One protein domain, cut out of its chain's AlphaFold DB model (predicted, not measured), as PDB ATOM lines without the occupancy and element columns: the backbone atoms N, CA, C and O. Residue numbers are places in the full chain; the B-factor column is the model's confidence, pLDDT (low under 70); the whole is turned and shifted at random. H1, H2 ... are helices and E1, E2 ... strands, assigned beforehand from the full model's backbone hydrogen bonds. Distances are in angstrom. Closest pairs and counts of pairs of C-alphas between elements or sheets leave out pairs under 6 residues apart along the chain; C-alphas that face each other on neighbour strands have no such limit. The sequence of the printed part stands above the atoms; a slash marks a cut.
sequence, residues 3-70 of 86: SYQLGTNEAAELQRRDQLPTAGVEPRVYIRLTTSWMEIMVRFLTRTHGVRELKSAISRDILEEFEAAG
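This is residues 3 to 70 of the 86 residues of an uncharacterized protein of Methylobacterium sp. V23 (UniProt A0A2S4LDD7). A two-stranded hairpin, E1 and E2, and two helices, H1 and H2, make a loose, open frame. H1 takes one end of its length, the hairpin and H2 share the other, and the two helices meet where Ser 3, the first residue of H1, touches H2. The tip of the hairpin, residues 33 to 38, sticks out, as do residues 48 to 53 and residues 63 to 70. The printed part has 68 residues, with two named helices and two named strands in the order H1, E1, E2, H2; the sheet has the order E1 - E2 and is antiparallel, and the class is mixed, helices and strands. The whole is loose, with a radius of gyration of the C-alphas of 14.0 A, and elongated, spanning 42 by 22 by 18 A.

The sheet is formed by E1, residues 28 to 33, and E2, residues 38 to 43, which are antiparallel neighbours and form a hairpin. The angle between their N-to-C directions is 165 degrees. C-alphas that face each other run from 28 and 43, 5.2 A apart, to 33 and 38, 4.6 A apart. Within hydrogen-bond range across the pair are, for instance, N 30 and O 41, 2.8 A apart, and N 39 and O 32, 2.9 A apart. H2, residues 51 to 68, follows E2 after a short link of 7 residues and is apart from E1. H1, residues 3 to 18, is joined to E1 by a short link of 9 residues and is apart from E2. H1 and H2 touch, with 4 pairs of C-alphas within 8 A; the closest C-alphas of the two are those of Ser 3 and Ile 58, 6.0 A apart. H1 touches H2 with residue 3 alone, and H2 touches H1 with residues 54 to 61 alone. The lines of H1 and H2 stand at a shallow tilt of 30 degrees and they run opposite ways, with their centres 17.9 A apart. In both H1 and H2 every O i to N i+4 pair is within hydrogen-bond range.

E1 runs from Arg 28 to Leu 33, 16.5 A from first to last C-alpha, and begins with C-alpha 28 at (-22.835, 20.359, 21.581). E2 runs from Met 38 to Arg 43 and measures 16.3 A from first to last C-alpha. H2 is the longest helix by residues, with 18, from Val 51 to Ala 68; it measures 25.6 A from first to last C-alpha and ends with C-alpha 68 at (-18.540, 37.404, 7.606). H1 has 16 residues, from Ser 3 to Asp 18, measures 22.3 A from first to last C-alpha, and begins with C-alpha 3 at (-13.217, 22.483, 11.989).

The two C-alphas farthest apart, those of Arg 17 and Thr 35, are 43.4 A apart, and the first and last printed C-alphas, Ser 3 and Gly 70, are 20.4 A apart. Residues 33 to 38, residues 48 to 53, of which 51 to 53 belong to H2, and residues 63 to 70, of which 63 to 68 belong to H2, stand free. Without them the body has 48 residues, spans 31 by 22 by 14 A and has a radius of gyration of 11.3 A. The printed part, residues 3 to 70 of a chain of 86, has no cut. The link from E1 to E2, with 4 residues, is tight, and no link is long. The mean pLDDT of the printed part is 79.1, and that of H1 is 68. It is under 70 for 19 residues, namely 3 to 8, 10 to 11, 14 to 16 and 18 to 25.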
ATOM      1  N   SER A   3     -13.407  22.797  10.559       61.28
ATOM      2  CA  SER A   3     -13.217  22.483  11.989       61.28
ATOM      3  C   SER A   3     -14.349  21.649  12.600       61.28
ATOM      4  O   SER A   3     -14.094  20.744  13.398       61.28
ATOM      5  N   TYR A   4     -15.596  21.890  12.185       63.62
ATOM      6  CA  TYR A   4     -16.755  21.087  12.595       63.62
ATOM      7  C   TYR A   4     -16.636  19.623  12.145       63.62
ATOM      8  O   TYR A   4     -16.941  18.697  12.906       63.62
ATOM      9  N   GLN A   5     -16.144  19.400  10.922       63.53
ATOM     10  CA  GLN A   5     -15.911  18.055  10.398       63.53
ATOM     11  C   GLN A   5     -14.776  17.358  11.156       63.53
ATOM     12  O   GLN A   5     -14.885  16.171  11.455       63.53
ATOM     13  N   LEU A   6     -13.726  18.097  11.531       64.12
ATOM     14  CA  LEU A   6     -12.603  17.562  12.301       64.12
ATOM     15  C   LEU A   6     -13.039  17.089  13.698       64.12
ATOM     16  O   LEU A   6     -12.785  15.942  14.055       64.12
ATOM     17  N   GLY A   7     -13.781  17.915  14.443       64.88
ATOM     18  CA  GLY A   7     -14.288  17.546  15.773       64.88
ATOM     19  C   GLY A   7     -15.249  16.351  15.749       64.88
ATOM     20  O   GLY A   7     -15.179  15.476  16.608       64.88
ATOM     21  N   THR A   8     -16.114  16.273  14.735       69.00
ATOM     22  CA  THR A   8     -17.038  15.139  14.552       69.00
ATOM     23  C   THR A   8     -16.290  13.844  14.213       69.00
ATOM     24  O   THR A   8     -16.608  12.784  14.755       69.00
ATOM     25  N   ASN A   9     -15.261  13.923  13.363       70.00
ATOM     26  CA  ASN A   9     -14.442  12.770  12.983       70.00
ATOM     27  C   ASN A   9     -13.610  12.237  14.157       70.00
ATOM     28  O   ASN A   9     -13.553  11.025  14.365       70.00
ATOM     29  N   GLU A  10     -13.006  13.125  14.952       68.19
ATOM     30  CA  GLU A  10     -12.258  12.738  16.152       68.19
ATOM     31  C   GLU A  10     -13.164  12.120  17.219       68.19
ATOM     32  O   GLU A  10     -12.811  11.099  17.813       68.19
ATOM     33  N   ALA A  11     -14.352  12.693  17.428       66.00
ATOM     34  CA  ALA A  11     -15.350  12.149  18.339       66.00
ATOM     35  C   ALA A  11     -15.768  10.728  17.928       66.00
ATOM     36  O   ALA A  11     -15.750   9.822  18.761       66.00
ATOM     37  N   ALA A  12     -16.056  10.502  16.642       70.88
ATOM     38  CA  ALA A  12     -16.405   9.181  16.114       70.88
ATOM     39  C   ALA A  12     -15.251   8.168  16.231       70.88
ATOM     40  O   ALA A  12     -15.468   6.976  16.458       70.88
ATOM     41  N   GLU A  13     -14.005   8.616  16.077       75.06
ATOM     42  CA  GLU A  13     -12.835   7.757  16.229       75.06
ATOM     43  C   GLU A  13     -12.590   7.350  17.688       75.06
ATOM     44  O   GLU A  13     -12.396   6.166  17.969       75.06
ATOM     45  N   LEU A  14     -12.670   8.301  18.621       68.81
ATOM     46  CA  LEU A  14     -12.567   8.039  20.059       68.81
ATOM     47  C   LEU A  14     -13.703   7.143  20.547       68.81
ATOM     48  O   LEU A  14     -13.470   6.218  21.320       68.81
ATOM     49  N   GLN A  15     -14.914   7.354  20.033       66.50
ATOM     50  CA  GLN A  15     -16.059   6.514  20.349       66.50
ATOM     51  C   GLN A  15     -15.837   5.053  19.940       66.50
ATOM     52  O   GLN A  15     -16.112   4.145  20.724       66.50
ATOM     53  N   ARG A  16     -15.311   4.826  18.727       69.94
ATOM     54  CA  ARG A  16     -14.999   3.479  18.227       69.94
ATOM     55  C   ARG A  16     -13.887   2.806  19.024       69.94
ATOM     56  O   ARG A  16     -14.001   1.619  19.311       69.94
ATOM     57  N   ARG A  17     -12.824   3.540  19.366       71.38
ATOM     58  CA  ARG A  17     -11.677   2.987  20.102       71.38
ATOM     59  C   ARG A  17     -12.024   2.658  21.556       71.38
ATOM     60  O   ARG A  17     -11.637   1.602  22.042       71.38
ATOM     61  N   ASP A  18     -12.767   3.542  22.219       67.50
ATOM     62  CA  ASP A  18     -12.943   3.516  23.676       67.50
ATOM     63  C   ASP A  18     -14.339   3.009  24.107       67.50
ATOM     64  O   ASP A  18     -14.694   3.110  25.279       67.50
ATOM     65  N   GLN A  19     -15.133   2.458  23.172       64.44
ATOM     66  CA  GLN A  19     -16.486   1.906  23.395       64.44
ATOM     67  C   GLN A  19     -17.420   2.865  24.156       64.44
ATOM     68  O   GLN A  19     -18.275   2.450  24.941       64.44
ATOM     69  N   LEU A  20     -17.253   4.170  23.933       65.69
ATOM     70  CA  LEU A  20     -18.053   5.182  24.611       65.69
ATOM     71  C   LEU A  20     -19.509   5.122  24.115       65.69
ATOM     72  O   LEU A  20     -19.745   4.947  22.912       65.69
ATOM     73  N   PRO A  21     -20.503   5.309  25.004       57.22
ATOM     74  CA  PRO A  21     -21.898   5.414  24.596       57.22
ATOM     75  C   PRO A  21     -22.073   6.525  23.553       57.22
ATOM     76  O   PRO A  21     -21.555   7.624  23.733       57.22
ATOM     77  N   THR A  22     -22.853   6.284  22.493       56.19
ATOM     78  CA  THR A  22     -23.192   7.318  21.487       56.19
ATOM     79  C   THR A  22     -23.833   8.549  22.119       56.19
ATOM     80  O   THR A  22     -23.613   9.682  21.693       56.19
ATOM     81  N   ALA A  23     -24.573   8.339  23.208       54.09
ATOM     82  CA  ALA A  23     -25.122   9.409  24.014       54.09
ATOM     83  C   ALA A  23     -24.004  10.167  24.758       54.09
ATOM     84  O   ALA A  23     -23.497   9.716  25.781       54.09
ATOM     85  N   GLY A  24     -23.664  11.359  24.259       58.31
ATOM     86  CA  GLY A  24     -22.787  12.315  24.948       58.31
ATOM     87  C   GLY A  24     -21.414  12.543  24.317       58.31
ATOM     88  O   GLY A  24     -20.632  13.302  24.892       58.31
ATOM     89  N   VAL A  25     -21.138  11.928  23.162       65.44
ATOM     90  CA  VAL A  25     -19.865  12.065  22.428       65.44
ATOM     91  C   VAL A  25     -19.942  13.101  21.294       65.44
ATOM     92  O   VAL A  25     -18.926  13.668  20.901       65.44
ATOM     93  N   GLU A  26     -21.145  13.419  20.815       75.88
ATOM     94  CA  GLU A  26     -21.357  14.450  19.793       75.88
ATOM     95  C   GLU A  26     -21.017  15.862  20.305       75.88
ATOM     96  O   GLU A  26     -21.345  16.193  21.455       75.88
ATOM     97  N   PRO A  27     -20.423  16.727  19.458       83.38
ATOM     98  CA  PRO A  27     -20.253  18.134  19.779       83.38
ATOM     99  C   PRO A  27     -21.597  18.808  20.094       83.38
ATOM    100  O   PRO A  27     -22.574  18.646  19.367       83.38
ATOM    101  N   ARG A  28     -21.651  19.593  21.172       85.56
ATOM    102  CA  ARG A  28     -22.835  20.359  21.581       85.56
ATOM    103  C   ARG A  28     -22.487  21.810  21.839       85.56
ATOM    104  O   ARG A  28     -21.451  22.112  22.429       85.56
ATOM    105  N   VAL A  29     -23.401  22.689  21.446       89.25
ATOM    106  CA  VAL A  29     -23.331  24.123  21.719       89.25
ATOM    107  C   VAL A  29     -24.420  24.477  22.720       89.25
ATOM    108  O   VAL A  29     -25.584  24.120  22.537       89.25
ATOM    109  N   TYR A  30     -24.035  25.172  23.780       88.62
ATOM    110  CA  TYR A  30     -24.932  25.719  24.786       88.62
ATOM    111  C   TYR A  30     -24.860  27.237  24.699       88.62
ATOM    112  O   TYR A  30     -23.769  27.803  24.686       88.62
ATOM    113  N   ILE A  31     -26.019  27.885  24.636       88.00
ATOM    114  CA  ILE A  31     -26.118  29.339  24.539       88.00
ATOM    115  C   ILE A  31     -26.848  29.851  25.770       88.00
ATOM    116  O   ILE A  31     -27.930  29.368  26.105       88.00
ATOM    117  N   ARG A  32     -26.264  30.852  26.422       89.56
ATOM    118  CA  ARG A  32     -26.910  31.611  27.488       89.56
ATOM    119  C   ARG A  32     -27.017  33.067  27.063       89.56
ATOM    120  O   ARG A  32     -26.012  33.727  26.821       89.56
ATOM    121  N   LEU A  33     -28.248  33.560  26.999       85.56
ATOM    122  CA  LEU A  33     -28.557  34.948  26.673       85.56
ATOM    123  C   LEU A  33     -28.733  35.750  27.961       85.56
ATOM    124  O   LEU A  33     -29.444  35.322  28.871       85.56
ATOM    125  N   THR A  34     -28.100  36.915  28.028       84.56
ATOM    126  CA  THR A  34     -28.381  37.939  29.042       84.56
ATOM    127  C   THR A  34     -28.854  39.221  28.356       84.56
ATOM    128  O   THR A  34     -29.073  39.244  27.147       84.56
ATOM    129  N   THR A  35     -29.043  40.295  29.122       80.62
ATOM    130  CA  THR A  35     -29.494  41.588  28.591       80.62
ATOM    131  C   THR A  35     -28.409  42.346  27.826       80.62
ATOM    132  O   THR A  35     -28.744  43.181  26.993       80.62
ATOM    133  N   SER A  36     -27.130  42.080  28.099       78.25
ATOM    134  CA  SER A  36     -26.005  42.831  27.524       78.25
ATOM    135  C   SER A  36     -24.961  41.965  26.827       78.25
ATOM    136  O   SER A  36     -24.169  42.485  26.046       78.25
ATOM    137  N   TRP A  37     -24.952  40.656  27.070       78.56
ATOM    138  CA  TRP A  37     -24.019  39.733  26.428       78.56
ATOM    139  C   TRP A  37     -24.612  38.328  26.270       78.56
ATOM    140  O   TRP A  37     -25.593  37.957  26.920       78.56
ATOM    141  N   MET A  38     -23.997  37.531  25.398       85.75
ATOM    142  CA  MET A  38     -24.316  36.120  25.189       85.75
ATOM    143  C   MET A  38     -23.083  35.263  25.480       85.75
ATOM    144  O   MET A  38     -21.999  35.553  24.982       85.75
ATOM    145  N   GLU A  39     -23.248  34.206  26.271       87.81
ATOM    146  CA  GLU A  39     -22.237  33.162  26.444       87.81
ATOM    147  C   GLU A  39     -22.528  32.026  25.472       87.81
ATOM    148  O   GLU A  39     -23.654  31.527  25.397       87.81
ATOM    149  N   ILE A  40     -21.486  31.584  24.776       87.00
ATOM    150  CA  ILE A  40     -21.514  30.400  23.925       87.00
ATOM    151  C   ILE A  40     -20.502  29.415  24.500       87.00
ATOM    152  O   ILE A  40     -19.312  29.711  24.586       87.00
ATOM    153  N   MET A  41     -20.971  28.236  24.898       88.62
ATOM    154  CA  MET A  41     -20.117  27.145  25.353       88.62
ATOM    155  C   MET A  41     -20.176  25.999  24.354       88.62
ATOM    156  O   MET A  41     -21.250  25.476  24.062       88.62
ATOM    157  N   VAL A  42     -19.015  25.573  23.865       87.94
ATOM    158  CA  VAL A  42     -18.898  24.424  22.965       87.94
ATOM    159  C   VAL A  42     -18.268  23.268  23.728       87.94
ATOM    160  O   VAL A  42     -17.155  23.374  24.243       87.94
ATOM    161  N   ARG A  43     -18.985  22.150  23.794       86.19
ATOM    162  CA  ARG A  43     -18.493  20.884  24.331       86.19
ATOM    163  C   ARG A  43     -18.229  19.944  23.166       86.19
ATOM    164  O   ARG A  43     -19.128  19.696  22.376       86.19
ATOM    165  N   PHE A  44     -17.030  19.391  23.088       83.25
ATOM    166  CA  PHE A  44     -16.650  18.399  22.086       83.25
ATOM    167  C   PHE A  44     -15.669  17.399  22.701       83.25
ATOM    168  O   PHE A  44     -15.030  17.696  23.715       83.25
ATOM    169  N   LEU A  45     -15.573  16.215  22.103       83.00
ATOM    170  CA  LEU A  45     -14.588  15.204  22.468       83.00
ATOM    171  C   LEU A  45     -13.419  15.269  21.479       83.00
ATOM    172  O   LEU A  45     -13.633  15.348  20.275       83.00
ATOM    173  N   THR A  46     -12.193  15.241  21.989       82.38
ATOM    174  CA  THR A  46     -10.963  15.223  21.185       82.38
ATOM    175  C   THR A  46      -9.903  14.384  21.894       82.38
ATOM    176  O   THR A  46     -10.058  14.011  23.062       82.38
ATOM    177  N   ARG A  47      -8.826  14.051  21.180       79.69
ATOM    178  CA  ARG A  47      -7.678  13.344  21.748       79.69
ATOM    179  C   ARG A  47      -6.962  14.255  22.747       79.69
ATOM    180  O   ARG A  47      -6.990  15.478  22.647       79.69
ATOM    181  N   THR A  48      -6.249  13.659  23.699       80.31
ATOM    182  CA  THR A  48      -5.477  14.420  24.699       80.31
ATOM    183  C   THR A  48      -4.385  15.292  24.062       80.31
ATOM    184  O   THR A  48      -4.032  16.338  24.599       80.31
ATOM    185  N   HIS A  49      -3.863  14.873  22.906       82.06
ATOM    186  CA  HIS A  49      -2.857  15.598  22.132       82.06
ATOM    187  C   HIS A  49      -3.545  16.402  21.022       82.06
ATOM    188  O   HIS A  49      -4.395  15.852  20.329       82.06
ATOM    189  N   GLY A  50      -3.170  17.673  20.840       80.19
ATOM    190  CA  GLY A  50      -3.749  18.548  19.808       80.19
ATOM    191  C   GLY A  50      -4.928  19.413  20.274       80.19
ATOM    192  O   GLY A  50      -5.465  20.205  19.503       80.19
ATOM    193  N   VAL A  51      -5.345  19.299  21.543       85.75
ATOM    194  CA  VAL A  51      -6.515  20.026  22.068       85.75
ATOM    195  C   VAL A  51      -6.362  21.549  21.999       85.75
ATOM    196  O   VAL A  51      -7.356  22.257  21.839       85.75
ATOM    197  N   ARG A  52      -5.140  22.086  22.127       84.44
ATOM    198  CA  ARG A  52      -4.901  23.539  22.077       84.44
ATOM    199  C   ARG A  52      -5.004  24.062  20.653       84.44
ATOM    200  O   ARG A  52      -5.617  25.101  20.431       84.44
ATOM    201  N   GLU A  53      -4.438  23.325  19.714       87.06
ATOM    202  CA  GLU A  53      -4.442  23.604  18.287       87.06
ATOM    203  C   GLU A  53      -5.874  23.550  17.754       87.06
ATOM    204  O   GLU A  53      -6.328  24.501  17.121       87.06
ATOM    205  N   LEU A  54      -6.622  22.503  18.115       85.81
ATOM    206  CA  LEU A  54      -8.032  22.365  17.762       85.81
ATOM    207  C   LEU A  54      -8.879  23.498  18.352       85.81
ATOM    208  O   LEU A  54      -9.660  24.116  17.633       85.81
ATOM    209  N   LYS A  55      -8.696  23.831  19.638       85.19
ATOM    210  CA  LYS A  55      -9.372  24.989  20.247       85.19
ATOM    211  C   LYS A  55      -9.032  26.288  19.522       85.19
ATOM    212  O   LYS A  55      -9.932  27.071  19.249       85.19
ATOM    213  N   SER A  56      -7.759  26.512  19.193       87.75
ATOM    214  CA  SER A  56      -7.339  27.717  18.480       87.75
ATOM    215  C   SER A  56      -7.934  27.795  17.076       87.75
ATOM    216  O   SER A  56      -8.278  28.896  16.656       87.75
ATOM    217  N   ALA A  57      -8.034  26.676  16.358       89.06
ATOM    218  CA  ALA A  57      -8.665  26.628  15.044       89.06
ATOM    219  C   ALA A  57     -10.160  26.954  15.152       89.06
ATOM    220  O   ALA A  57     -10.629  27.870  14.491       89.06
ATOM    221  N   ILE A  58     -10.876  26.306  16.079       89.12
ATOM    222  CA  ILE A  58     -12.300  26.578  16.338       89.12
ATOM    223  C   ILE A  58     -12.530  28.058  16.669       89.12
ATOM    224  O   ILE A  58     -13.455  28.667  16.142       89.12
ATOM    225  N   SER A  59     -11.703  28.660  17.529       87.00
ATOM    226  CA  SER A  59     -11.855  30.075  17.887       87.00
ATOM    227  C   SER A  59     -11.628  31.024  16.708       87.00
ATOM    228  O   SER A  59     -12.314  32.038  16.629       87.00
ATOM    229  N   ARG A  60     -10.686  30.712  15.808       89.62
ATOM    230  CA  ARG A  60     -10.440  31.515  14.598       89.62
ATOM    231  C   ARG A  60     -11.584  31.374  13.602       89.62
ATOM    232  O   ARG A  60     -12.108  32.393  13.177       89.62
ATOM    233  N   ASP A  61     -12.030  30.148  13.342       91.31
ATOM    234  CA  ASP A  61     -13.169  29.879  12.461       91.31
ATOM    235  C   ASP A  61     -14.434  30.602  12.952       91.31
ATOM    236  O   ASP A  61     -15.124  31.244  12.170       91.31
ATOM    237  N   ILE A  62     -14.729  30.560  14.259       88.81
ATOM    238  CA  ILE A  62     -15.882  31.281  14.828       88.81
ATOM    239  C   ILE A  62     -15.744  32.794  14.616       88.81
ATOM    240  O   ILE A  62     -16.733  33.452  14.306       88.81
ATOM    241  N   LEU A  63     -14.543  33.349  14.792       88.44
ATOM    242  CA  LEU A  63     -14.304  34.780  14.613       88.44
ATOM    243  C   LEU A  63     -14.489  35.207  13.151       88.44
ATOM    244  O   LEU A  63     -15.165  36.201  12.902       88.44
ATOM    245  N   GLU A  64     -13.929  34.449  12.208       91.00
ATOM    246  CA  GLU A  64     -14.061  34.703  10.768       91.00
ATOM    247  C   GLU A  64     -15.524  34.624  10.318       91.00
ATOM    248  O   GLU A  64     -16.006  35.498   9.601       91.00
ATOM    249  N   GLU A  65     -16.267  33.622  10.790       90.50
ATOM    250  CA  GLU A  65     -17.691  33.471  10.470       90.50
ATOM    251  C   GLU A  65     -18.545  34.571  11.114       90.50
ATOM    252  O   GLU A  65     -19.504  35.051  10.511       90.50
ATOM    253  N   PHE A  66     -18.197  35.022  12.321       90.00
ATOM    254  CA  PHE A  66     -18.869  36.160  12.949       90.00
ATOM    255  C   PHE A  66     -18.618  37.450  12.172       90.00
ATOM    256  O   PHE A  66     -19.560  38.206  11.938       90.00
ATOM    257  N   GLU A  67     -17.388  37.677  11.716       88.94
ATOM    258  CA  GLU A  67     -17.051  38.818  10.868       88.94
ATOM    259  C   GLU A  67     -17.808  38.767   9.533       88.94
ATOM    260  O   GLU A  67     -18.468  39.742   9.168       88.94
ATOM    261  N   ALA A  68     -17.811  37.614   8.857       92.50
ATOM    262  CA  ALA A  68     -18.540  37.404   7.606       92.50
ATOM    263  C   ALA A  68     -20.061  37.582   7.765       92.50
ATOM    264  O   ALA A  68     -20.726  38.103   6.868       92.50
ATOM    265  N   ALA A  69     -20.616  37.194   8.917       92.31
ATOM    266  CA  ALA A  69     -22.025  37.381   9.256       92.31
ATOM    267  C   ALA A  69     -22.360  38.801   9.762       92.31
ATOM    268  O   ALA A  69     -23.520  39.085  10.061       92.31
ATOM    269  N   GLY A  70     -21.372  39.698   9.888       89.44
ATOM    270  CA  GLY A  70     -21.559  41.050  10.426       89.44
ATOM    271  C   GLY A  70     -21.838  41.096  11.935       89.44
ATOM    272  O   GLY A  70     -22.310  42.110  12.456       89.44
TER     273      GLY A  70